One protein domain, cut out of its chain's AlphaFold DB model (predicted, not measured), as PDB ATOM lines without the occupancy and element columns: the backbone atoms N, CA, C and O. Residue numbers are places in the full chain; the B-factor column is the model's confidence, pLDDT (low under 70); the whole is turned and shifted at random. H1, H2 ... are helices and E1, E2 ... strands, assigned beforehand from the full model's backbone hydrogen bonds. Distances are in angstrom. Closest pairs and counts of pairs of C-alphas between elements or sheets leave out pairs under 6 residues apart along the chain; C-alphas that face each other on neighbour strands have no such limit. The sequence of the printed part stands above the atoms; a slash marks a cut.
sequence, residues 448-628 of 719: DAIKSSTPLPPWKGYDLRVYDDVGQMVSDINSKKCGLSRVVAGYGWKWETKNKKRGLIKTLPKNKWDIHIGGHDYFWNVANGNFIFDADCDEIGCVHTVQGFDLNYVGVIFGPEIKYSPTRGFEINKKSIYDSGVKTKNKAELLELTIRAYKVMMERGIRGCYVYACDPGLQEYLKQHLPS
ATOM      1  N   ASP A 448     219.742 251.370 244.341       76.25
ATOM      2  CA  ASP A 448     218.282 251.328 244.550       76.25
ATOM      3  C   ASP A 448     217.901 251.206 246.040       76.25
ATOM      4  O   ASP A 448     216.895 250.613 246.426       76.25
ATOM      5  N   ALA A 449     218.759 251.755 246.906       70.12
ATOM      6  CA  ALA A 449     218.642 251.664 248.357       70.12
ATOM      7  C   ALA A 449     217.926 252.878 248.974       70.12
ATOM      8  O   ALA A 449     217.635 252.883 250.174       70.12
ATOM      9  N   ILE A 450     217.638 253.912 248.175       70.19
ATOM     10  CA  ILE A 450     216.902 255.096 248.621       70.19
ATOM     11  C   ILE A 450     215.404 254.829 248.505       70.19
ATOM     12  O   ILE A 450     214.889 254.485 247.447       70.19
ATOM     13  N   LYS A 451     214.687 255.010 249.614       64.69
ATOM     14  CA  LYS A 451     213.224 255.075 249.603       64.69
ATOM     15  C   LYS A 451     212.799 256.474 249.155       64.69
ATOM     16  O   LYS A 451     213.370 257.450 249.634       64.69
ATOM     17  N   SER A 452     211.748 256.577 248.344       58.28
ATOM     18  CA  SER A 452     211.203 257.855 247.846       58.28
ATOM     19  C   SER A 452     210.811 258.857 248.945       58.28
ATOM     20  O   SER A 452     210.675 260.044 248.683       58.28
ATOM     21  N   SER A 453     210.646 258.399 250.190       56.06
ATOM     22  CA  SER A 453     210.336 259.230 251.356       56.06
ATOM     23  C   SER A 453     211.563 259.705 252.146       56.06
ATOM     24  O   SER A 453     211.390 260.297 253.210       56.06
ATOM     25  N   THR A 454     212.788 259.375 251.728       58.81
ATOM     26  CA  THR A 454     213.998 259.785 252.453       58.81
ATOM     27  C   THR A 454     214.287 261.256 252.149       58.81
ATOM     28  O   THR A 454     214.601 261.573 251.001       58.81
ATOM     29  N   PRO A 455     214.204 262.169 253.135       58.22
ATOM     30  CA  PRO A 455     214.512 263.570 252.900       58.22
ATOM     31  C   PRO A 455     215.980 263.717 252.501       58.22
ATOM     32  O   PRO A 455     216.871 263.147 253.140       58.22
ATOM     33  N   LEU A 456     216.223 264.491 251.444       66.00
ATOM     34  CA  LEU A 456     217.577 264.835 251.035       66.00
ATOM     35  C   LEU A 456     218.286 265.579 252.172       66.00
ATOM     36  O   LEU A 456     217.687 266.476 252.779       66.00
ATOM     37  N   PRO A 457     219.557 265.253 252.466       61.62
ATOM     38  CA  PRO A 457     220.333 266.060 253.388       61.62
ATOM     39  C   PRO A 457     220.409 267.491 252.836       61.62
ATOM     40  O   PRO A 457     220.685 267.661 251.645       61.62
ATOM     41  N   PRO A 458     220.195 268.534 253.655       57.00
ATOM     42  CA  PRO A 458     220.434 269.900 253.221       57.00
ATOM     43  C   PRO A 458     221.945 270.091 253.050       57.00
ATOM     44  O   PRO A 458     222.660 270.414 254.001       57.00
ATOM     45  N   TRP A 459     222.460 269.858 251.845       68.50
ATOM     46  CA  TRP A 459     223.868 270.089 251.548       68.50
ATOM     47  C   TRP A 459     224.123 271.591 251.459       68.50
ATOM     48  O   TRP A 459     223.921 272.224 250.422       68.50
ATOM     49  N   LYS A 460     224.553 272.186 252.574       60.75
ATOM     50  CA  LYS A 460     224.861 273.616 252.628       60.75
ATOM     51  C   LYS A 460     225.931 273.960 251.583       60.75
ATOM     52  O   LYS A 460     227.035 273.421 251.610       60.75
ATOM     53  N   GLY A 461     225.592 274.860 250.661       68.50
ATOM     54  CA  GLY A 461     226.502 275.325 249.615       68.50
ATOM     55  C   GLY A 461     226.767 274.328 248.479       68.50
ATOM     56  O   GLY A 461     227.751 274.522 247.762       68.50
ATOM     57  N   TYR A 462     225.941 273.286 248.307       81.94
ATOM     58  CA  TYR A 462     225.997 272.397 247.142       81.94
ATOM     59  C   TYR A 462     224.679 272.386 246.368       81.94
ATOM     60  O   TYR A 462     223.625 272.080 246.918       81.94
ATOM     61  N   ASP A 463     224.757 272.687 245.077       86.00
ATOM     62  CA  ASP A 463     223.595 272.851 244.208       86.00
ATOM     63  C   ASP A 463     223.410 271.620 243.305       86.00
ATOM     64  O   ASP A 463     224.050 271.489 242.258       86.00
ATOM     65  N   LEU A 464     222.572 270.682 243.750       88.69
ATOM     66  CA  LEU A 464     222.181 269.485 242.999       88.69
ATOM     67  C   LEU A 464     220.798 269.714 242.394       88.69
ATOM     68  O   LEU A 464     219.896 270.066 243.143       88.69
ATOM     69  N   ARG A 465     220.609 269.511 241.085       90.00
ATOM     70  CA  ARG A 465     219.300 269.693 240.422       90.00
ATOM     71  C   ARG A 465     219.066 268.686 239.309       90.00
ATOM     72  O   ARG A 465     220.002 268.341 238.587       90.00
ATOM     73  N   VAL A 466     217.810 268.295 239.115       93.12
ATOM     74  CA  VAL A 466     217.356 267.591 237.907       93.12
ATOM     75  C   VAL A 466     216.609 268.551 236.980       93.12
ATOM     76  O   VAL A 466     215.763 269.326 237.423       93.12
ATOM     77  N   TYR A 467     216.943 268.502 235.692       94.12
ATOM     78  CA  TYR A 467     216.371 269.352 234.649       94.12
ATOM     79  C   TYR A 467     215.452 268.556 233.740       94.12
ATOM     80  O   TYR A 467     215.752 267.413 233.401       94.12
ATOM     81  N   ASP A 468     214.372 269.197 233.300       91.75
ATOM     82  CA  ASP A 468     213.455 268.664 232.290       91.75
ATOM     83  C   ASP A 468     213.868 268.958 230.860       91.75
ATOM     84  O   ASP A 468     213.564 268.183 229.955       91.75
ATOM     85  N   ASP A 469     214.589 270.058 230.672       93.00
ATOM     86  CA  ASP A 469     215.130 270.452 229.389       93.00
ATOM     87  C   ASP A 469     216.659 270.483 229.440       93.00
ATOM     88  O   ASP A 469     217.279 271.109 230.306       93.00
ATOM     89  N   VAL A 470     217.277 269.786 228.489       93.69
ATOM     90  CA  VAL A 470     218.733 269.701 228.400       93.69
ATOM     91  C   VAL A 470     219.350 271.018 227.934       93.69
ATOM     92  O   VAL A 470     220.454 271.345 228.365       93.69
ATOM     93  N   GLY A 471     218.651 271.791 227.095       91.12
ATOM     94  CA  GLY A 471     219.097 273.113 226.665       91.12
ATOM     95  C   GLY A 471     219.228 274.076 227.838       91.12
ATOM     96  O   GLY A 471     220.263 274.728 227.988       91.12
ATOM     97  N   GLN A 472     218.226 274.096 228.716       91.69
ATOM     98  CA  GLN A 472     218.241 274.872 229.950       91.69
ATOM     99  C   GLN A 472     219.387 274.440 230.867       91.69
ATOM    100  O   GLN A 472     220.150 275.287 231.321       91.69
ATOM    101  N   MET A 473     219.577 273.132 231.081       93.94
ATOM    102  CA  MET A 473     220.686 272.632 231.901       93.94
ATOM    103  C   MET A 473     222.050 273.099 231.371       93.94
ATOM    104  O   MET A 473     222.905 273.542 232.139       93.94
ATOM    105  N   VAL A 474     222.268 272.987 230.058       90.62
ATOM    106  CA  VAL A 474     223.521 273.397 229.409       90.62
ATOM    107  C   VAL A 474     223.710 274.911 229.514       90.62
ATOM    108  O   VAL A 474     224.807 275.364 229.846       90.62
ATOM    109  N   SER A 475     222.652 275.693 229.290       88.69
ATOM    110  CA  SER A 475     222.661 277.150 229.461       88.69
ATOM    111  C   SER A 475     223.042 277.545 230.888       88.69
ATOM    112  O   SER A 475     223.943 278.362 231.074       88.69
ATOM    113  N   ASP A 476     222.440 276.912 231.894       88.19
ATOM    114  CA  ASP A 476     222.701 277.212 233.300       88.19
ATOM    115  C   ASP A 476     224.147 276.853 233.677       88.19
ATOM    116  O   ASP A 476     224.850 277.681 234.256       88.19
ATOM    117  N   ILE A 477     224.666 275.691 233.252       88.19
ATOM    118  CA  ILE A 477     226.085 275.329 233.439       88.19
ATOM    119  C   ILE A 477     227.028 276.354 232.789       88.19
ATOM    120  O   ILE A 477     228.033 276.734 233.399       88.19
ATOM    121  N   ASN A 478     226.710 276.811 231.577       83.50
ATOM    122  CA  ASN A 478     227.511 277.793 230.846       83.50
ATOM    123  C   ASN A 478     227.437 279.195 231.478       83.50
ATOM    124  O   ASN A 478     228.441 279.910 231.510       83.50
ATOM    125  N   SER A 479     226.280 279.572 232.032       80.81
ATOM    126  CA  SER A 479     226.067 280.856 232.712       80.81
ATOM    127  C   SER A 479     226.889 280.983 233.994       80.81
ATOM    128  O   SER A 479     227.353 282.071 234.324       80.81
ATOM    129  N   LYS A 480     227.181 279.860 234.667       74.81
ATOM    130  CA  LYS A 480     227.902 279.839 235.945       74.81
ATOM    131  C   LYS A 480     229.372 280.282 235.871       74.81
ATOM    132  O   LYS A 480     230.027 280.128 236.895       74.81
ATOM    133  N   LYS A 481     229.873 280.802 234.724       54.28
ATOM    134  CA  LYS A 481     231.134 281.542 234.379       54.28
ATOM    135  C   LYS A 481     232.444 281.272 235.150       54.28
ATOM    136  O   LYS A 481     233.477 281.868 234.861       54.28
ATOM    137  N   CYS A 482     232.477 280.329 236.072       52.50
ATOM    138  CA  CYS A 482     233.633 279.928 236.841       52.50
ATOM    139  C   CYS A 482     234.361 278.898 235.982       52.50
ATOM    140  O   CYS A 482     234.082 277.721 236.169       52.50
ATOM    141  N   GLY A 483     235.213 279.350 235.048       56.94
ATOM    142  CA  GLY A 483     235.907 278.692 233.911       56.94
ATOM    143  C   GLY A 483     236.091 277.160 233.796       56.94
ATOM    144  O   GLY A 483     236.450 276.690 232.722       56.94
ATOM    145  N   LEU A 484     235.795 276.368 234.824       71.81
ATOM    146  CA  LEU A 484     235.715 274.909 234.884       71.81
ATOM    147  C   LEU A 484     234.287 274.370 235.136       71.81
ATOM    148  O   LEU A 484     234.131 273.390 235.863       71.81
ATOM    149  N   SER A 485     233.237 274.984 234.590       86.06
ATOM    150  CA  SER A 485     231.894 274.373 234.549       86.06
ATOM    151  C   SER A 485     231.701 273.649 233.216       86.06
ATOM    152  O   SER A 485     231.913 274.256 232.166       86.06
ATOM    153  N   ARG A 486     231.391 272.346 233.220       88.69
ATOM    154  CA  ARG A 486     231.356 271.532 231.986       88.69
ATOM    155  C   ARG A 486     230.186 270.564 231.953       88.69
ATOM    156  O   ARG A 486     229.773 270.052 232.991       88.69
ATOM    157  N   VAL A 487     229.725 270.262 230.743       92.25
ATOM    158  CA  VAL A 487     228.698 269.249 230.493       92.25
ATOM    159  C   VAL A 487     229.350 267.970 229.983       92.25
ATOM    160  O   VAL A 487     230.179 267.985 229.073       92.25
ATOM    161  N   VAL A 488     228.991 266.847 230.588       93.62
ATOM    162  CA  VAL A 488     229.494 265.521 230.253       93.62
ATOM    163  C   VAL A 488     228.358 264.537 230.061       93.62
ATOM    164  O   VAL A 488     227.284 264.678 230.640       93.62
ATOM    165  N   ALA A 489     228.614 263.508 229.267       93.94
ATOM    166  CA  ALA A 489     227.670 262.433 229.031       93.94
ATOM    167  C   ALA A 489     228.357 261.061 229.031       93.94
ATOM    168  O   ALA A 489     229.589 260.943 228.961       93.94
ATOM    169  N   GLY A 490     227.544 260.007 229.112       88.44
ATOM    170  CA  GLY A 490     227.995 258.636 228.886       88.44
ATOM    171  C   GLY A 490     228.236 258.318 227.404       88.44
ATOM    172  O   GLY A 490     228.372 259.201 226.563       88.44
ATOM    173  N   TYR A 491     228.317 257.037 227.051       84.69
ATOM    174  CA  TYR A 491     228.809 256.581 225.736       84.69
ATOM    175  C   TYR A 491     227.700 256.349 224.698       84.69
ATOM    176  O   TYR A 491     227.852 255.500 223.810       84.69
ATOM    177  N   GLY A 492     226.596 257.083 224.842       87.25
ATOM    178  CA  GLY A 492     225.319 256.877 224.162       87.25
ATOM    179  C   GLY A 492     225.260 257.206 222.671       87.25
ATOM    180  O   GLY A 492     224.319 256.792 221.992       87.25
ATOM    181  N   TRP A 493     226.247 257.936 222.141       90.56
ATOM    182  CA  TRP A 493     226.222 258.461 220.771       90.56
ATOM    183  C   TRP A 493     227.490 258.132 219.991       90.56
ATOM    184  O   TRP A 493     228.563 257.882 220.542       90.56
ATOM    185  N   LYS A 494     227.351 258.143 218.668       88.06
ATOM    186  CA  LYS A 494     228.447 257.928 217.730       88.06
ATOM    187  C   LYS A 494     229.251 259.222 217.577       88.06
ATOM    188  O   LYS A 494     228.681 260.287 217.411       88.06
ATOM    189  N   TRP A 495     230.577 259.114 217.591       87.06
ATOM    190  CA  TRP A 495     231.479 260.258 217.419       87.06
ATOM    191  C   TRP A 495     231.792 260.473 215.928       87.06
ATOM    192  O   TRP A 495     232.790 259.973 215.404       87.06
ATOM    193  N   GLU A 496     230.895 261.153 215.219       84.69
ATOM    194  CA  GLU A 496     230.972 261.461 213.784       84.69
ATOM    195  C   GLU A 496     231.961 262.590 213.454       84.69
ATOM    196  O   GLU A 496     232.585 262.605 212.388       84.69
ATOM    197  N   THR A 497     232.158 263.529 214.376       83.50
ATOM    198  CA  THR A 497     233.122 264.632 214.270       83.50
ATOM    199  C   THR A 497     234.545 264.230 214.662       83.50
ATOM    200  O   THR A 497     235.461 265.057 214.628       83.50
ATOM    201  N   LYS A 498     234.775 262.950 214.981       80.62
ATOM    202  CA  LYS A 498     236.081 262.425 215.384       80.62
ATOM    203  C   LYS A 498     237.179 262.827 214.392       80.62
ATOM    204  O   LYS A 498     237.029 262.681 213.181       80.62
ATOM    205  N   ASN A 499     238.307 263.297 214.925       79.44
ATOM    206  CA  ASN A 499     239.469 263.822 214.189       79.44
ATOM    207  C   ASN A 499     239.259 265.163 213.458       79.44
ATOM    208  O   ASN A 499     240.177 265.624 212.777       79.44
ATOM    209  N   LYS A 500     238.105 265.826 213.596       80.38
ATOM    210  CA  LYS A 500     237.916 267.195 213.093       80.38
ATOM    211  C   LYS A 500     238.411 268.212 214.123       80.38
ATOM    212  O   LYS A 500     238.320 268.000 215.330       80.38
ATOM    213  N   LYS A 501     238.955 269.335 213.646       80.25
ATOM    214  CA  LYS A 501     239.325 270.479 214.498       80.25
ATOM    215  C   LYS A 501     238.076 271.289 214.853       80.25
ATOM    216  O   LYS A 501     237.181 271.403 214.018       80.25
ATOM    217  N   ARG A 502     238.061 271.929 216.029       79.81
ATOM    218  CA  ARG A 502     236.912 272.709 216.532       79.81
ATOM    219  C   ARG A 502     236.372 273.724 215.521       79.81
ATOM    220  O   ARG A 502     235.181 273.727 215.237       79.81
ATOM    221  N   GLY A 503     237.257 274.520 214.913       78.56
ATOM    222  CA  GLY A 503     236.864 275.515 213.907       78.56
ATOM    223  C   GLY A 503     236.119 274.912 212.711       78.56
ATOM    224  O   GLY A 503     235.173 275.510 212.223       78.56
ATOM    225  N   LEU A 504     236.475 273.693 212.289       81.31
ATOM    226  CA  LEU A 504     235.777 272.997 211.206       81.31
ATOM    227  C   LEU A 504     234.414 272.462 211.662       81.31
ATOM    228  O   LEU A 504     233.456 272.533 210.901       81.31
ATOM    229  N   ILE A 505     234.309 271.955 212.894       82.19
ATOM    230  CA  ILE A 505     233.042 271.448 213.447       82.19
ATOM    231  C   ILE A 505     231.983 272.557 213.461       82.19
ATOM    232  O   ILE A 505     230.867 272.332 213.001       82.19
ATOM    233  N   LYS A 506     232.362 273.775 213.866       80.31
ATOM    234  CA  LYS A 506     231.458 274.937 213.886       80.31
ATOM    235  C   LYS A 506     230.942 275.369 212.515       80.31
ATOM    236  O   LYS A 506     229.884 275.977 212.433       80.31
ATOM    237  N   THR A 507     231.670 275.062 211.442       83.50
ATOM    238  CA  THR A 507     231.213 275.346 210.068       83.50
ATOM    239  C   THR A 507     230.264 274.283 209.516       83.50
ATOM    240  O   THR A 507     229.655 274.489 208.468       83.50
ATOM    241  N   LEU A 508     230.139 273.132 210.186       83.31
ATOM    242  CA  LEU A 508     229.196 272.096 209.782       83.31
ATOM    243  C   LEU A 508     227.772 272.492 210.193       83.31
ATOM    244  O   LEU A 508     227.587 273.056 211.272       83.31
ATOM    245  N   PRO A 509     226.757 272.143 209.386       83.06
ATOM    246  CA  PRO A 509     225.373 272.274 209.818       83.06
ATOM    247  C   PRO A 509     225.131 271.423 211.076       83.06
ATOM    248  O   PRO A 509     225.685 270.326 211.194       83.06
ATOM    249  N   LYS A 510     224.307 271.926 212.007       81.62
ATOM    250  CA  LYS A 510     224.087 271.314 213.333       81.62
ATOM    251  C   LYS A 510     223.595 269.865 213.275       81.62
ATOM    252  O   LYS A 510     223.991 269.048 214.092       81.62
ATOM    253  N   ASN A 511     222.851 269.495 212.235       81.38
ATOM    254  CA  ASN A 511     222.417 268.113 211.994       81.38
ATOM    255  C   ASN A 511     223.556 267.123 211.655       81.38
ATOM    256  O   ASN A 511     223.298 265.935 211.492       81.38
ATOM    257  N   LYS A 512     224.794 267.603 211.481       83.88
ATOM    258  CA  LYS A 512     226.013 266.789 211.324       83.88
ATOM    259  C   LYS A 512     226.885 266.784 212.580       83.88
ATOM    260  O   LYS A 512     228.041 266.350 212.515       83.88
ATOM    261  N   TRP A 513     226.389 267.352 213.674       86.75
ATOM    262  CA  TRP A 513     227.000 267.205 214.987       86.75
ATOM    263  C   TRP A 513     226.663 265.817 215.549       86.75
ATOM    264  O   TRP A 513     226.065 264.995 214.863       86.75
ATOM    265  N   ASP A 514     227.154 265.495 216.740       89.62
ATOM    266  CA  ASP A 514     227.196 264.099 217.187       89.62
ATOM    267  C   ASP A 514     226.026 263.694 218.090       89.62
ATOM    268  O   ASP A 514     225.629 262.527 218.123       89.62
ATOM    269  N   ILE A 515     225.525 264.640 218.883       90.31
ATOM    270  CA  ILE A 515     224.549 264.410 219.942       90.31
ATOM    271  C   ILE A 515     223.310 265.237 219.616       90.31
ATOM    272  O   ILE A 515     223.368 266.462 219.590       90.31
ATOM    273  N   HIS A 516     222.189 264.550 219.418       91.81
ATOM    274  CA  HIS A 516     220.889 265.155 219.138       91.81
ATOM    275  C   HIS A 516     219.909 264.742 220.237       91.81
ATOM    276  O   HIS A 516     219.532 263.567 220.311       91.81
ATOM    277  N   ILE A 517     219.540 265.675 221.115       91.56
ATOM    278  CA  ILE A 517     218.703 265.420 222.300       91.56
ATOM    279  C   ILE A 517     217.823 266.627 222.619       91.56
ATOM    280  O   ILE A 517     218.292 267.757 222.590       91.56
ATOM    281  N   GLY A 518     216.542 266.400 222.922       83.12
ATOM    282  CA  GLY A 518     215.625 267.469 223.344       83.12
ATOM    283  C   GLY A 518     215.442 268.615 222.336       83.12
ATOM    284  O   GLY A 518     215.099 269.712 222.735       83.12
ATOM    285  N   GLY A 519     215.710 268.401 221.041       86.75
ATOM    286  CA  GLY A 519     215.705 269.482 220.040       86.75
ATOM    287  C   GLY A 519     216.978 270.340 220.024       86.75
ATOM    288  O   GLY A 519     217.049 271.309 219.271       86.75
ATOM    289  N   HIS A 520     217.989 269.964 220.805       89.94
ATOM    290  CA  HIS A 520     219.303 270.590 220.841       89.94
ATOM    291  C   HIS A 520     220.364 269.683 220.208       89.94
ATOM    292  O   HIS A 520     220.318 268.453 220.318       89.94
ATOM    293  N   ASP A 521     221.343 270.320 219.570       91.25
ATOM    294  CA  ASP A 521     222.456 269.665 218.895       91.25
ATOM    295  C   ASP A 521     223.767 270.033 219.589       91.25
ATOM    296  O   ASP A 521     224.052 271.214 219.789       91.25
ATOM    297  N   TYR A 522     224.592 269.028 219.878       91.81
ATOM    298  CA  TYR A 522     225.909 269.182 220.497       91.81
ATOM    299  C   TYR A 522     226.945 268.310 219.788       91.81
ATOM    300  O   TYR A 522     226.608 267.320 219.132       91.81
ATOM    301  N   PHE A 523     228.227 268.642 219.937       88.44
ATOM    302  CA  PHE A 523     229.313 267.817 219.407       88.44
ATOM    303  C   PHE A 523     230.163 267.203 220.519       88.44
ATOM    304  O   PHE A 523     230.352 267.766 221.599       88.44
ATOM    305  N   TRP A 524     230.683 266.013 220.233       84.88
ATOM    306  CA  TRP A 524     231.577 265.280 221.116       84.88
ATOM    307  C   TRP A 524     232.973 265.902 221.103       84.88
ATOM    308  O   TRP A 524     233.493 266.210 220.031       84.88
ATOM    309  N   ASN A 525     233.573 266.008 222.297       74.31
ATOM    310  CA  ASN A 525     234.989 266.271 222.598       74.31
ATOM    311  C   ASN A 525     235.920 266.441 221.380       74.31
ATOM    312  O   ASN A 525     236.092 265.524 220.574       74.31
ATOM    313  N   VAL A 526     236.621 267.567 221.278       75.94
ATOM    314  CA  VAL A 526     237.541 267.805 220.157       75.94
ATOM    315  C   VAL A 526     238.824 266.986 220.322       75.94
ATOM    316  O   VAL A 526     239.570 267.155 221.277       75.94
ATOM    317  N   ALA A 527     239.148 266.140 219.335       58.94
ATOM    318  CA  ALA A 527     240.233 265.148 219.424       58.94
ATOM    319  C   ALA A 527     241.641 265.709 219.736       58.94
ATOM    320  O   ALA A 527     242.484 264.970 220.231       58.94
ATOM    321  N   ASN A 528     241.895 266.987 219.439       56.91
ATOM    322  CA  ASN A 528     243.156 267.687 219.729       56.91
ATOM    323  C   ASN A 528     242.945 268.945 220.597       56.91
ATOM    324  O   ASN A 528     243.810 269.818 220.620       56.91
ATOM    325  N   GLY A 529     241.773 269.092 221.218       56.78
ATOM    326  CA  GLY A 529     241.448 270.211 222.099       56.78
ATOM    327  C   GLY A 529     241.570 269.809 223.563       56.78
ATOM    328  O   GLY A 529     241.470 268.629 223.900       56.78
ATOM    329  N   ASN A 530     241.767 270.785 224.446       67.38
ATOM    330  CA  ASN A 530     241.663 270.539 225.872       67.38
ATOM    331  C   ASN A 530     240.224 270.802 226.333       67.38
ATOM    332  O   ASN A 530     239.844 271.950 226.535       67.38
ATOM    333  N   PHE A 531     239.413 269.755 226.511       74.62
ATOM    334  CA  PHE A 531     238.021 269.890 226.973       74.62
ATOM    335  C   PHE A 531     237.898 270.674 228.295       74.62
ATOM    336  O   PHE A 531     236.916 271.364 228.558       74.62
ATOM    337  N   ILE A 532     238.908 270.602 229.158       72.12
ATOM    338  CA  ILE A 532     238.845 271.254 230.465       72.12
ATOM    339  C   ILE A 532     239.132 272.746 230.362       72.12
ATOM    340  O   ILE A 532     238.443 273.514 231.021       72.12
ATOM    341  N   PHE A 533     240.078 273.179 229.532       67.50
ATOM    342  CA  PHE A 533     240.502 274.588 229.495       67.50
ATOM    343  C   PHE A 533     240.022 275.352 228.259       67.50
ATOM    344  O   PHE A 533     239.838 276.560 228.334       67.50
ATOM    345  N   ASP A 534     239.732 274.649 227.167       65.94
ATOM    346  CA  ASP A 534     239.391 275.254 225.881       65.94
ATOM    347  C   ASP A 534     237.962 274.923 225.431       65.94
ATOM    348  O   ASP A 534     237.652 275.189 224.276       65.94
ATOM    349  N   ALA A 535     237.119 274.259 226.229       63.03
ATOM    350  CA  ALA A 535     235.824 273.775 225.731       63.03
ATOM    351  C   ALA A 535     234.888 274.885 225.255       63.03
ATOM    352  O   ALA A 535     234.845 275.989 225.796       63.03
ATOM    353  N   ASP A 536     234.112 274.522 224.243       69.56
ATOM    354  CA  ASP A 536     233.011 275.322 223.733       69.56
ATOM    355  C   ASP A 536     231.730 275.123 224.548       69.56
ATOM    356  O   ASP A 536     231.554 274.075 225.167       69.56
ATOM    357  N   CYS A 537     230.802 276.080 224.486       74.88
ATOM    358  CA  CYS A 537     229.504 275.958 225.161       74.88
ATOM    359  C   CYS A 537     228.660 274.792 224.619       74.88
ATOM    360  O   CYS A 537     227.837 274.243 225.349       74.88
ATOM    361  N   ASP A 538     228.901 274.411 223.359       82.81
ATOM    362  CA  ASP A 538     228.215 273.328 222.645       82.81
ATOM    363  C   ASP A 538     228.999 271.994 222.668       82.81
ATOM    364  O   ASP A 538     228.618 271.025 222.003       82.81
ATOM    365  N   GLU A 539     230.127 271.942 223.387       87.06
ATOM    366  CA  GLU A 539     230.990 270.763 223.477       87.06
ATOM    367  C   GLU A 539     230.632 269.906 224.695       87.06
ATOM    368  O   GLU A 539     230.667 270.373 225.835       87.06
ATOM    369  N   ILE A 540     230.367 268.617 224.469       90.12
ATOM    370  CA  ILE A 540     230.103 267.645 225.537       90.12
ATOM    371  C   ILE A 540     231.300 266.702 225.706       90.12
ATOM    372  O   ILE A 540     231.821 266.116 224.749       90.12
ATOM    373  N   GLY A 541     231.735 266.554 226.959       88.50
ATOM    374  CA  GLY A 541     232.813 265.656 227.368       88.50
ATOM    375  C   GLY A 541     232.311 264.294 227.845       88.50
ATOM    376  O   GLY A 541     231.114 264.029 227.907       88.50
ATOM    377  N   CYS A 542     233.231 263.403 228.208       86.69
ATOM    378  CA  CYS A 542     232.902 262.112 228.822       86.69
ATOM    379  C   CYS A 542     233.708 261.912 230.096       86.69
ATOM    380  O   CYS A 542     234.644 262.654 230.391       86.69
ATOM    381  N   VAL A 543     233.425 260.828 230.818       81.62
ATOM    382  CA  VAL A 543     234.192 260.455 232.011       81.62
ATOM    383  C   VAL A 543     235.709 260.427 231.765       81.62
ATOM    384  O   VAL A 543     236.470 260.769 232.657       81.62
ATOM    385  N   HIS A 544     236.189 260.089 230.562       77.00
ATOM    386  CA  HIS A 544     237.628 260.068 230.277       77.00
ATOM    387  C   HIS A 544     238.274 261.452 230.232       77.00
ATOM    388  O   HIS A 544     239.433 261.566 230.627       77.00
ATOM    389  N   THR A 545     237.546 262.468 229.765       75.69
ATOM    390  CA  THR A 545     238.063 263.835 229.633       75.69
ATOM    391  C   THR A 545     238.014 264.593 230.952       75.69
ATOM    392  O   THR A 545     238.860 265.449 231.186       75.69
ATOM    393  N   VAL A 546     237.069 264.258 231.839       76.44
ATOM    394  CA  VAL A 546     236.948 264.898 233.163       76.44
ATOM    395  C   VAL A 546     237.624 264.130 234.294       76.44
ATOM    396  O   VAL A 546     237.905 264.702 235.347       76.44
ATOM    397  N   GLN A 547     237.925 262.841 234.116       68.44
ATOM    398  CA  GLN A 547     238.555 262.047 235.168       68.44
ATOM    399  C   GLN A 547     239.996 262.502 235.427       68.44
ATOM    400  O   GLN A 547     240.897 262.304 234.607       68.44
ATOM    401  N   GLY A 548     240.203 263.028 236.634       64.31
ATOM    402  CA  GLY A 548     241.463 263.618 237.093       64.31
ATOM    403  C   GLY A 548     241.365 265.130 237.294       64.31
ATOM    404  O   GLY A 548     242.229 265.702 237.946       64.31
ATOM    405  N   PHE A 549     240.287 265.752 236.813       70.69
ATOM    406  CA  PHE A 549     240.001 267.168 237.003       70.69
ATOM    407  C   PHE A 549     238.820 267.364 237.955       70.69
ATOM    408  O   PHE A 549     237.951 266.498 238.081       70.69
ATOM    409  N   ASP A 550     238.820 268.521 238.609       72.62
ATOM    410  CA  ASP A 550     237.736 268.985 239.474       72.62
ATOM    411  C   ASP A 550     237.069 270.178 238.794       72.62
ATOM    412  O   ASP A 550     237.774 271.100 238.363       72.62
ATOM    413  N   LEU A 551     235.741 270.115 238.668       81.25
ATOM    414  CA  LEU A 551     234.896 271.101 237.999       81.25
ATOM    415  C   LEU A 551     234.152 271.931 239.045       81.25
ATOM    416  O   LEU A 551     233.782 271.417 240.097       81.25
ATOM    417  N   ASN A 552     233.891 273.206 238.765       80.62
ATOM    418  CA  ASN A 552     233.092 274.026 239.680       80.62
ATOM    419  C   ASN A 552     231.645 273.529 239.702       80.62
ATOM    420  O   ASN A 552     231.127 273.199 240.768       80.62
ATOM    421  N   TYR A 553     231.057 273.392 238.514       87.06
ATOM    422  CA  TYR A 553     229.778 272.731 238.284       87.06
ATOM    423  C   TYR A 553     229.924 271.677 237.191       87.06
ATOM    424  O   TYR A 553     230.689 271.850 236.239       87.06
ATOM    425  N   VAL A 554     229.176 270.587 237.311       92.12
ATOM    426  CA  VAL A 554     229.113 269.553 236.277       92.12
ATOM    427  C   VAL A 554     227.671 269.346 235.836       92.12
ATOM    428  O   VAL A 554     226.798 269.146 236.671       92.12
ATOM    429  N   GLY A 555     227.420 269.403 234.531       94.44
ATOM    430  CA  GLY A 555     226.178 268.917 233.934       94.44
ATOM    431  C   GLY A 555     226.370 267.470 233.497       94.44
ATOM    432  O   GLY A 555     227.310 267.195 232.757       94.44
ATOM    433  N   VAL A 556     225.529 266.539 233.937       96.56
ATOM    434  CA  VAL A 556     225.622 265.115 233.601       96.56
ATOM    435  C   VAL A 556     224.385 264.688 232.823       96.56
ATOM    436  O   VAL A 556     223.273 264.661 233.344       96.56
ATOM    437  N   ILE A 557     224.600 264.313 231.566       96.69
ATOM    438  CA  ILE A 557     223.563 263.784 230.682       96.69
ATOM    439  C   ILE A 557     223.614 262.258 230.735       96.69
ATOM    440  O   ILE A 557     224.566 261.636 230.248       96.69
ATOM    441  N   PHE A 558     222.567 261.645 231.287       96.19
ATOM    442  CA  PHE A 558     222.332 260.210 231.177       96.19
ATOM    443  C   PHE A 558     221.832 259.890 229.771       96.19
ATOM    444  O   PHE A 558     220.720 260.256 229.380       96.19
ATOM    445  N   GLY A 559     222.694 259.242 228.994       94.06
ATOM    446  CA  GLY A 559     222.446 258.927 227.597       94.06
ATOM    447  C   GLY A 559     221.508 257.736 227.372       94.06
ATOM    448  O   GLY A 559     221.109 257.044 228.311       94.06
ATOM    449  N   PRO A 560     221.160 257.457 226.102       92.62
ATOM    450  CA  PRO A 560     220.221 256.400 225.712       92.62
ATOM    451  C   PRO A 560     220.706 254.968 226.006       92.62
ATOM    452  O   PRO A 560     219.981 253.996 225.754       92.62
ATOM    453  N   GLU A 561     221.947 254.802 226.466       92.88
ATOM    454  CA  GLU A 561     222.509 253.521 226.870       92.88
ATOM    455  C   GLU A 561     222.042 253.043 228.245       92.88
ATOM    456  O   GLU A 561     222.108 251.838 228.480       92.88
ATOM    457  N   ILE A 562     221.563 253.922 229.129       94.25
ATOM    458  CA  ILE A 562     221.106 253.570 230.481       94.25
ATOM    459  C   ILE A 562     219.628 253.916 230.654       94.25
ATOM    460  O   ILE A 562     219.152 254.936 230.166       94.25
ATOM    461  N   LYS A 563     218.893 253.025 231.317       94.44
ATOM    462  CA  LYS A 563     217.453 253.141 231.556       94.44
ATOM    463  C   LYS A 563     217.120 252.732 232.978       94.44
ATOM    464  O   LYS A 563     217.903 252.012 233.600       94.44
ATOM    465  N   TYR A 564     215.940 253.113 233.448       94.00
ATOM    466  CA  TYR A 564     215.415 252.643 234.726       94.00
ATOM    467  C   TYR A 564     213.994 252.106 234.564       94.00
ATOM    468  O   TYR A 564     213.164 252.682 233.864       94.00
ATOM    469  N   SER A 565     213.724 250.976 235.211       91.12
ATOM    470  CA  SER A 565     212.411 250.337 235.252       91.12
ATOM    471  C   SER A 565     212.031 250.111 236.714       91.12
ATOM    472  O   SER A 565     212.731 249.337 237.366       91.12
ATOM    473  N   PRO A 566     210.900 250.639 237.219       85.62
ATOM    474  CA  PRO A 566     210.500 250.477 238.626       85.62
ATOM    475  C   PRO A 566     210.435 249.021 239.122       85.62
ATOM    476  O   PRO A 566     210.560 248.751 240.306       85.62
ATOM    477  N   THR A 567     210.238 248.060 238.214       85.56
ATOM    478  CA  THR A 567     210.174 246.621 238.526       85.56
ATOM    479  C   THR A 567     211.505 245.874 238.419       85.56
ATOM    480  O   THR A 567     211.624 244.770 238.943       85.56
ATOM    481  N   ARG A 568     212.479 246.408 237.672       84.94
ATOM    482  CA  ARG A 568     213.719 245.696 237.294       84.94
ATOM    483  C   ARG A 568     214.992 246.470 237.649       84.94
ATOM    484  O   ARG A 568     216.081 245.933 237.461       84.94
ATOM    485  N   GLY A 569     214.857 247.694 238.154       89.56
ATOM    486  CA  GLY A 569     215.955 248.605 238.446       89.56
ATOM    487  C   GLY A 569     216.634 249.135 237.181       89.56
ATOM    488  O   GLY A 569     216.016 249.267 236.117       89.56
ATOM    489  N   PHE A 570     217.924 249.442 237.306       91.81
ATOM    490  CA  PHE A 570     218.746 249.957 236.214       91.81
ATOM    491  C   PHE A 570     218.989 248.916 235.114       91.81
ATOM    492  O   PHE A 570     219.379 247.774 235.366       91.81
ATOM    493  N   GLU A 571     218.853 249.341 233.860       92.06
ATOM    494  CA  GLU A 571     219.081 248.503 232.686       92.06
ATOM    495  C   GLU A 571     220.029 249.161 231.687       92.06
ATOM    496  O   GLU A 571     220.019 250.373 231.488       92.06
ATOM    497  N   ILE A 572     220.818 248.334 230.991       91.19
ATOM    498  CA  ILE A 572     221.724 248.797 229.938       91.19
ATOM    499  C   ILE A 572     221.234 248.405 228.537       91.19
ATOM    500  O   ILE A 572     220.954 247.233 228.247       91.19
ATOM    501  N   ASN A 573     221.200 249.384 227.635       89.06
ATOM    502  CA  ASN A 573     220.996 249.218 226.204       89.06
ATOM    503  C   ASN A 573     222.344 249.156 225.469       89.06
ATOM    504  O   ASN A 573     222.902 250.153 225.013       89.06
ATOM    505  N   LYS A 574     222.839 247.931 225.280       85.12
ATOM    506  CA  LYS A 574     224.123 247.655 224.618       85.12
ATOM    507  C   LYS A 574     224.225 248.207 223.187       85.12
ATOM    508  O   LYS A 574     225.338 248.458 222.731       85.12
ATOM    509  N   LYS A 575     223.103 248.374 222.471       85.62
ATOM    510  CA  LYS A 575     223.108 248.890 221.088       85.62
ATOM    511  C   LYS A 575     223.524 250.359 221.022       85.62
ATOM    512  O   LYS A 575     224.096 250.764 220.018       85.62
ATOM    513  N   SER A 576     223.288 251.108 222.094       85.31
ATOM    514  CA  SER A 576     223.624 252.528 222.185       85.31
ATOM    515  C   SER A 576     225.011 252.785 222.777       85.31
ATOM    516  O   SER A 576     225.344 253.930 223.028       85.31
ATOM    517  N   ILE A 577     225.847 251.758 222.997       84.56
ATOM    518  CA  ILE A 577     227.214 251.944 223.513       84.56
ATOM    519  C   ILE A 577     228.211 251.963 222.359       84.56
ATOM    520  O   ILE A 577     228.506 250.935 221.732       84.56
ATOM    521  N   TYR A 578     228.787 253.138 222.117       83.94
ATOM    522  CA  TYR A 578     229.708 253.352 221.003       83.94
ATOM    523  C   TYR A 578     231.190 253.287 221.400       83.94
ATOM    524  O   TYR A 578     232.025 253.018 220.532       83.94
ATOM    525  N   ASP A 579     231.531 253.394 222.688       78.19
ATOM    526  CA  ASP A 579     232.914 253.244 223.163       78.19
ATOM    527  C   ASP A 579     233.364 251.772 223.146       78.19
ATOM    528  O   ASP A 579     232.778 250.898 223.788       78.19
ATOM    529  N   SER A 580     234.422 251.470 222.392       68.19
ATOM    530  CA  SER A 580     234.964 250.111 222.272       68.19
ATOM    531  C   SER A 580     235.723 249.620 223.509       68.19
ATOM    532  O   SER A 580     235.858 248.415 223.694       68.19
ATOM    533  N   GLY A 581     236.228 250.523 224.349       63.88
ATOM    534  CA  GLY A 581     236.986 250.235 225.567       63.88
ATOM    535  C   GLY A 581     236.138 249.767 226.755       63.88
ATOM    536  O   GLY A 581     236.700 249.220 227.711       63.88
ATOM    537  N   VAL A 582     234.815 249.943 226.682       67.38
ATOM    538  CA  VAL A 582     233.838 249.500 227.699       67.38
ATOM    539  C   VAL A 582     233.042 248.269 227.235       67.38
ATOM    540  O   VAL A 582     232.376 247.612 228.029       67.38
ATOM    541  N   LYS A 583     233.127 247.883 225.952       69.25
ATOM    542  CA  LYS A 583     232.383 246.734 225.409       69.25
ATOM    543  C   LYS A 583     232.839 245.414 226.042       69.25
ATOM    544  O   LYS A 583     233.868 244.856 225.674       69.25
ATOM    545  N   THR A 584     232.000 244.865 226.920       69.75
ATOM    546  CA  THR A 584     232.107 243.495 227.449       69.75
ATOM    547  C   THR A 584     230.986 242.597 226.901       69.75
ATOM    548  O   THR A 584     229.944 243.050 226.403       69.75
ATOM    549  N   LYS A 585     231.215 241.280 226.940       72.00
ATOM    550  CA  LYS A 585     230.180 240.280 226.638       72.00
ATOM    551  C   LYS A 585     229.155 240.179 227.775       72.00
ATOM    552  O   LYS A 585     228.000 239.887 227.488       72.00
ATOM    553  N   ASN A 586     229.551 240.474 229.016       82.25
ATOM    554  CA  ASN A 586     228.701 240.371 230.199       82.25
ATOM    555  C   ASN A 586     227.867 241.651 230.407       82.25
ATOM    556  O   ASN A 586     228.414 242.728 230.623       82.25
ATOM    557  N   LYS A 587     226.533 241.536 230.354       83.12
ATOM    558  CA  LYS A 587     225.612 242.677 230.507       83.12
ATOM    559  C   LYS A 587     225.657 243.294 231.914       83.12
ATOM    560  O   LYS A 587     225.555 244.511 232.019       83.12
ATOM    561  N   ALA A 588     225.840 242.489 232.962       84.94
ATOM    562  CA  ALA A 588     225.904 242.973 234.342       84.94
ATOM    563  C   ALA A 588     227.187 243.781 234.594       84.94
ATOM    564  O   ALA A 588     227.126 244.894 235.099       84.94
ATOM    565  N   GLU A 589     228.334 243.271 234.132       83.25
ATOM    566  CA  GLU A 589     229.609 244.003 234.200       83.25
ATOM    567  C   GLU A 589     229.542 245.319 233.401       83.25
ATOM    568  O   GLU A 589     230.076 246.340 233.827       83.25
ATOM    569  N   LEU A 590     228.862 245.316 232.247       85.56
ATOM    570  CA  LEU A 590     228.673 246.516 231.429       85.56
ATOM    571  C   LEU A 590     227.839 247.581 232.146       85.56
ATOM    572  O   LEU A 590     228.184 248.763 232.100       85.56
ATOM    573  N   LEU A 591     226.754 247.161 232.797       88.44
ATOM    574  CA  LEU A 591     225.910 248.039 233.598       88.44
ATOM    575  C   LEU A 591     226.703 248.630 234.768       88.44
ATOM    576  O   LEU A 591     226.715 249.844 234.939       88.44
ATOM    577  N   GLU A 592     227.440 247.797 235.501       86.19
ATOM    578  CA  GLU A 592     228.274 248.214 236.634       86.19
ATOM    579  C   GLU A 592     229.336 249.247 236.218       86.19
ATOM    580  O   GLU A 592     229.513 250.265 236.885       86.19
ATOM    581  N   LEU A 593     230.024 249.031 235.090       83.44
ATOM    582  CA  LEU A 593     230.992 249.995 234.549       83.44
ATOM    583  C   LEU A 593     230.330 251.307 234.111       83.44
ATOM    584  O   LEU A 593     230.921 252.374 234.278       83.44
ATOM    585  N   THR A 594     229.117 251.232 233.564       88.62
ATOM    586  CA  THR A 594     228.360 252.413 233.127       88.62
ATOM    587  C   THR A 594     227.906 253.239 234.330       88.62
ATOM    588  O   THR A 594     228.162 254.437 234.373       88.62
ATOM    589  N   ILE A 595     227.331 252.599 235.352       89.75
ATOM    590  CA  ILE A 595     226.949 253.248 236.615       89.75
ATOM    591  C   ILE A 595     228.169 253.884 237.286       89.75
ATOM    592  O   ILE A 595     228.111 255.043 237.689       89.75
ATOM    593  N   ARG A 596     229.307 253.176 237.347       86.00
ATOM    594  CA  ARG A 596     230.560 253.752 237.864       86.00
ATOM    595  C   ARG A 596     230.981 254.998 237.094       86.00
ATOM    596  O   ARG A 596     231.395 255.967 237.717       86.00
ATOM    597  N   ALA A 597     230.868 255.002 235.765       87.19
ATOM    598  CA  ALA A 597     231.186 256.187 234.972       87.19
ATOM    599  C   ALA A 597     230.290 257.382 235.343       87.19
ATOM    600  O   ALA A 597     230.810 258.485 235.501       87.19
ATOM    601  N   TYR A 598     228.986 257.163 235.547       91.94
ATOM    602  CA  TYR A 598     228.057 258.209 235.988       91.94
ATOM    603  C   TYR A 598     228.348 258.707 237.408       91.94
ATOM    604  O   TYR A 598     228.475 259.917 237.584       91.94
ATOM    605  N   LYS A 599     228.574 257.809 238.382       89.06
ATOM    606  CA  LYS A 599     229.020 258.179 239.744       89.06
ATOM    607  C   LYS A 599     230.268 259.069 239.679       89.06
ATOM    608  O   LYS A 599     230.278 260.182 240.193       89.06
ATOM    609  N   VAL A 600     231.280 258.637 238.920       86.00
ATOM    610  CA  VAL A 600     232.534 259.385 238.753       86.00
ATOM    611  C   VAL A 600     232.329 260.757 238.115       86.00
ATOM    612  O   VAL A 600     233.108 261.649 238.435       86.00
ATOM    613  N   MET A 601     231.358 260.937 237.213       90.50
ATOM    614  CA  MET A 601     231.034 262.240 236.615       90.50
ATOM    615  C   MET A 601     230.288 263.147 237.600       90.50
ATOM    616  O   MET A 601     230.663 264.307 237.749       90.50
ATOM    617  N   MET A 602     229.297 262.612 238.318       90.69
ATOM    618  CA  MET A 602     228.506 263.354 239.309       90.69
ATOM    619  C   MET A 602     229.329 263.809 240.522       90.69
ATOM    620  O   MET A 602     229.022 264.830 241.130       90.69
ATOM    621  N   GLU A 603     230.410 263.099 240.849       85.62
ATOM    622  CA  GLU A 603     231.364 263.471 241.904       85.62
ATOM    623  C   GLU A 603     232.353 264.585 241.494       85.62
ATOM    624  O   GLU A 603     233.166 265.016 242.316       85.62
ATOM    625  N   ARG A 604     232.343 265.051 240.231       84.44
ATOM    626  CA  ARG A 604     233.315 266.055 239.736       84.44
ATOM    627  C   ARG A 604     232.968 267.488 240.101       84.44
ATOM    628  O   ARG A 604     233.876 268.317 240.103       84.44
ATOM    629  N   GLY A 605     231.696 267.777 240.368       85.88
ATOM    630  CA  GLY A 605     231.239 269.107 240.749       85.88
ATOM    631  C   GLY A 605     231.641 269.436 242.183       85.88
ATOM    632  O   GLY A 605     231.246 268.724 243.102       85.88
ATOM    633  N   ILE A 606     232.408 270.511 242.376       80.50
ATOM    634  CA  ILE A 606     232.798 271.049 243.689       80.50
ATOM    635  C   ILE A 606     231.614 271.765 244.347       80.50
ATOM    636  O   ILE A 606     231.367 271.587 245.542       80.50
ATOM    637  N   ARG A 607     230.910 272.598 243.568       80.00
ATOM    638  CA  ARG A 607     229.825 273.481 244.023       80.00
ATOM    639  C   ARG A 607     228.440 272.970 243.637       80.00
ATOM    640  O   ARG A 607     227.475 273.326 244.299       80.00
ATOM    641  N   GLY A 608     228.332 272.154 242.593       88.31
ATOM    642  CA  GLY A 608     227.044 271.615 242.178       88.31
ATOM    643  C   GLY A 608     227.120 270.608 241.040       88.31
ATOM    644  O   GLY A 608     228.134 270.495 240.342       88.31
ATOM    645  N   CYS A 609     226.024 269.881 240.868       92.31
ATOM    646  CA  CYS A 609     225.834 268.855 239.854       92.31
ATOM    647  C   CYS A 609     224.421 268.994 239.281       92.31
ATOM    648  O   CYS A 609     223.441 268.946 240.017       92.31
ATOM    649  N   TYR A 610     224.302 269.180 237.976       94.44
ATOM    650  CA  TYR A 610     223.015 269.237 237.289       94.44
ATOM    651  C   TYR A 610     222.852 267.984 236.454       94.44
ATOM    652  O   TYR A 610     223.810 267.550 235.816       94.44
ATOM    653  N   VAL A 611     221.666 267.386 236.457       96.44
ATOM    654  CA  VAL A 611     221.428 266.137 235.736       96.44
ATOM    655  C   VAL A 611     220.221 266.206 234.817       96.44
ATOM    656  O   VAL A 611     219.225 266.858 235.116       96.44
ATOM    657  N   TYR A 612     220.315 265.471 233.714       96.50
ATOM    658  CA  TYR A 612     219.238 265.247 232.755       96.50
ATOM    659  C   TYR A 612     219.311 263.804 232.254       96.50
ATOM    660  O   TYR A 612     220.409 263.318 231.962       96.50
ATOM    661  N   ALA A 613     218.176 263.119 232.112       96.38
ATOM    662  CA  ALA A 613     218.123 261.770 231.558       96.38
ATOM    663  C   ALA A 613     217.298 261.676 230.272       96.38
ATOM    664  O   ALA A 613     216.166 262.137 230.190       96.38
ATOM    665  N   CYS A 614     217.868 260.999 229.268       94.88
ATOM    666  CA  CYS A 614     217.198 260.758 227.988       94.88
ATOM    667  C   CYS A 614     216.077 259.711 228.089       94.88
ATOM    668  O   CYS A 614     215.147 259.719 227.285       94.88
ATOM    669  N   ASP A 615     216.200 258.753 229.014       95.38
ATOM    670  CA  ASP A 615     215.191 257.716 229.235       95.38
ATOM    671  C   ASP A 615     214.098 258.244 230.177       95.38
ATOM    672  O   ASP A 615     214.423 258.625 231.302       95.38
ATOM    673  N   PRO A 616     212.810 258.236 229.777       93.88
ATOM    674  CA  PRO A 616     211.735 258.776 230.609       93.88
ATOM    675  C   PRO A 616     211.601 258.093 231.977       93.88
ATOM    676  O   PRO A 616     211.295 258.756 232.962       93.88
ATOM    677  N   GLY A 617     211.857 256.780 232.058       94.31
ATOM    678  CA  GLY A 617     211.796 256.040 233.321       94.31
ATOM    679  C   GLY A 617     212.909 256.448 234.284       94.31
ATOM    680  O   GLY A 617     212.667 256.612 235.479       94.31
ATOM    681  N   LEU A 618     214.118 256.670 233.762       94.25
ATOM    682  CA  LEU A 618     215.232 257.207 234.543       94.25
ATOM    683  C   LEU A 618     215.022 258.675 234.927       94.25
ATOM    684  O   LEU A 618     215.349 259.048 236.047       94.25
ATOM    685  N   GLN A 619     214.462 259.495 234.038       94.44
ATOM    686  CA  GLN A 619     214.138 260.892 234.332       94.44
ATOM    687  C   GLN A 619     213.173 260.992 235.517       94.44
ATOM    688  O   GLN A 619     213.426 261.740 236.458       94.44
ATOM    689  N   GLU A 620     212.110 260.189 235.507       92.38
ATOM    690  CA  GLU A 620     211.139 260.142 236.599       92.38
ATOM    691  C   GLU A 620     211.763 259.624 237.902       92.38
ATOM    692  O   GLU A 620     211.573 260.209 238.965       92.38
ATOM    693  N   TYR A 621     212.591 258.578 237.819       92.00
ATOM    694  CA  TYR A 621     213.345 258.086 238.971       92.00
ATOM    695  C   TYR A 621     214.238 259.169 239.589       92.00
ATOM    696  O   TYR A 621     214.260 259.332 240.807       92.00
ATOM    697  N   LEU A 622     214.963 259.931 238.769       91.50
ATOM    698  CA  LEU A 622     215.823 261.010 239.248       91.50
ATOM    699  C   LEU A 622     215.006 262.131 239.899       91.50
ATOM    700  O   LEU A 622     215.393 262.592 240.965       91.50
ATOM    701  N   LYS A 623     213.859 262.517 239.332       89.94
ATOM    702  CA  LYS A 623     212.950 263.516 239.926       89.94
ATOM    703  C   LYS A 623     212.400 263.139 241.290       89.94
ATOM    704  O   LYS A 623     212.196 264.011 242.123       89.94
ATOM    705  N   GLN A 624     212.185 261.853 241.539       87.75
ATOM    706  CA  GLN A 624     211.725 261.387 242.849       87.75
ATOM    707  C   GLN A 624     212.796 261.520 243.937       87.75
ATOM    708  O   GLN A 624     212.462 261.547 245.118       87.75
ATOM    709  N   HIS A 625     214.071 261.585 243.551       86.94
ATOM    710  CA  HIS A 625     215.203 261.540 244.479       86.94
ATOM    711  C   HIS A 625     216.075 262.799 244.449       86.94
ATOM    712  O   HIS A 625     216.964 262.929 245.283       86.94
ATOM    713  N   LEU A 626     215.859 263.710 243.499       87.19
ATOM    714  CA  LEU A 626     216.632 264.931 243.291       87.19
ATOM    715  C   LEU A 626     215.684 266.126 243.210       87.19
ATOM    716  O   LEU A 626     214.609 265.999 242.626       87.19
ATOM    717  N   PRO A 627     216.076 267.299 243.731       83.75
ATOM    718  CA  PRO A 627     215.207 268.462 243.701       83.75
ATOM    719  C   PRO A 627     215.086 268.964 242.258       83.75
ATOM    720  O   PRO A 627     216.085 269.087 241.533       83.75
ATOM    721  N   SER A 628     213.857 269.238 241.827       82.44
ATOM    722  CA  SER A 628     213.622 269.815 240.509       82.44
ATOM    723  C   SER A 628     213.983 271.301 240.489       82.44
ATOM    724  O   SER A 628     214.090 271.966 241.523       82.44
TER     725      SER A 628
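What this domain is: This is residues 448 to 628 of the 719 residues of the protein "GIY-YIG domain-containing protein" of Bacteroidales bacterium WCE2004 (UniProt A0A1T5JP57). Picture a strongly twisted seven-strand sheet, curled like part of a barrel, with H1 packed on one face and the long H5 and H6 on the other, in three layers. A small separate hairpin, E7 and E8, packs on both H5 and H6, while H2 lies out beyond E4 and only grazes the sheet. The printed part has 181 residues with six named helices and nine named strands, in the order E1 H1 E2 H2 E3 E4 H3 E5 H4 E6 E7 E8 H5 E9 H6. The large sheet runs E1 E9 E6 E2 E5 E4 E3 and is mixed; the class is mixed, helices and strands. The whole is compact, with a radius of gyration of the C-alphas of 16.0 A and spans of 49 by 41 by 31 A.

Where its parts are: Begin at Asp 448 and pass residues 448 to 462, a stretch with no named element, to find E1, residues 463 to 466, with C-alpha 463 at (223.595, 272.851, 244.208). Next come H1, residues 470 to 479, 14.0 A long, and E2, residues 486 to 489. After residues 490 to 501 you meet H2, residues 502 to 507, then E3, residues 515 to 517, and E4, residues 520 to 524, 13.4 A long. H3 is residues 531 to 534, E5 is 539 to 542, H4 is 543 to 546, and E6, residues 551 to 558, measures 18.0 A. E7, residues 562 to 565, and E8, residues 569 to 572, follow. Find C-alpha 587 at (225.612, 242.677, 230.507); from there H5 runs 22.7 A to residue 602. E9, residues 605 to 613, spans 17.6 A and bends by 81 degrees at residue 608. H6, residues 616 to 625, is 14.6 A long and ends with C-alpha 625 at (215.203, 261.540, 244.479).

How they stand to each other: Start at edge strand E1, parallel to E9, where N 465 and O 609 are 3.1 A apart. E9 is parallel to E6, with N 556 and O 610 at 2.7 A. E6 is parallel to E2, with N 488 and O 555 at 2.8 A, and E2 to E5, with N 489 and O 541 at 2.9 A. Pairing is staggered at E4: residues 523 to 524 pair with E5, parallel, N 540 and O 523 at 3.0 A, and 520 to 522 with edge strand E3, N 515 and O 522 at 2.9 A; E3 and E4 form a hairpin. E4, H3, E5 is a strand-helix-strand unit, two parallel neighbour strands with a helix between, and its crossover is right-handed. Split units, with other strands between the two in the sheet, are E1, H1, E2 and E5, H4, E6, both right-handed. H1 is on the sheet; its closest C-alphas to E9 are those of Val 470 and Tyr 612, 6.2 A. On the opposite face, H5 lies over E6 and E2 at a height of 12.1 A and runs along the strands, at 9 degrees to E2 on the local plane. H4 and H6 are on the same face as H5, and H5 and H6 are apart. H4 touches H5, residues 597 to 601 alone, closest at the C-alphas of Val 543 and Met 601, 5.9 A. H3 grazes the sheet and only just touches H4, with 3 pairs of C-alphas within 8 A, the closest Phe 531 and Thr 545, 6.6 A. In the hairpin E7 and E8, N 563 and O 571 are 2.9 A apart; the closest C-alphas of E7 and H6 are Tyr 564 and Leu 618, 4.6 A, and of E8 and H5 Ile 572 and Leu 591, 5.6 A. Every O i to N i+4 pair is within hydrogen-bond range in H1 and H5, 5 of 6 in H6 and 1 of 2 in H2; H3 and H4 are too short for one.

The domain as a whole: The C-alphas farthest apart are those of Ser 453 and Leu 504, 49.5 A. The printed part has no cut, and the long links are E2 to H2 and E8 to H5. Mean pLDDT of the printed part is 82.7; 29 residues are under 70, among them 451 to 461 and 580 to 584.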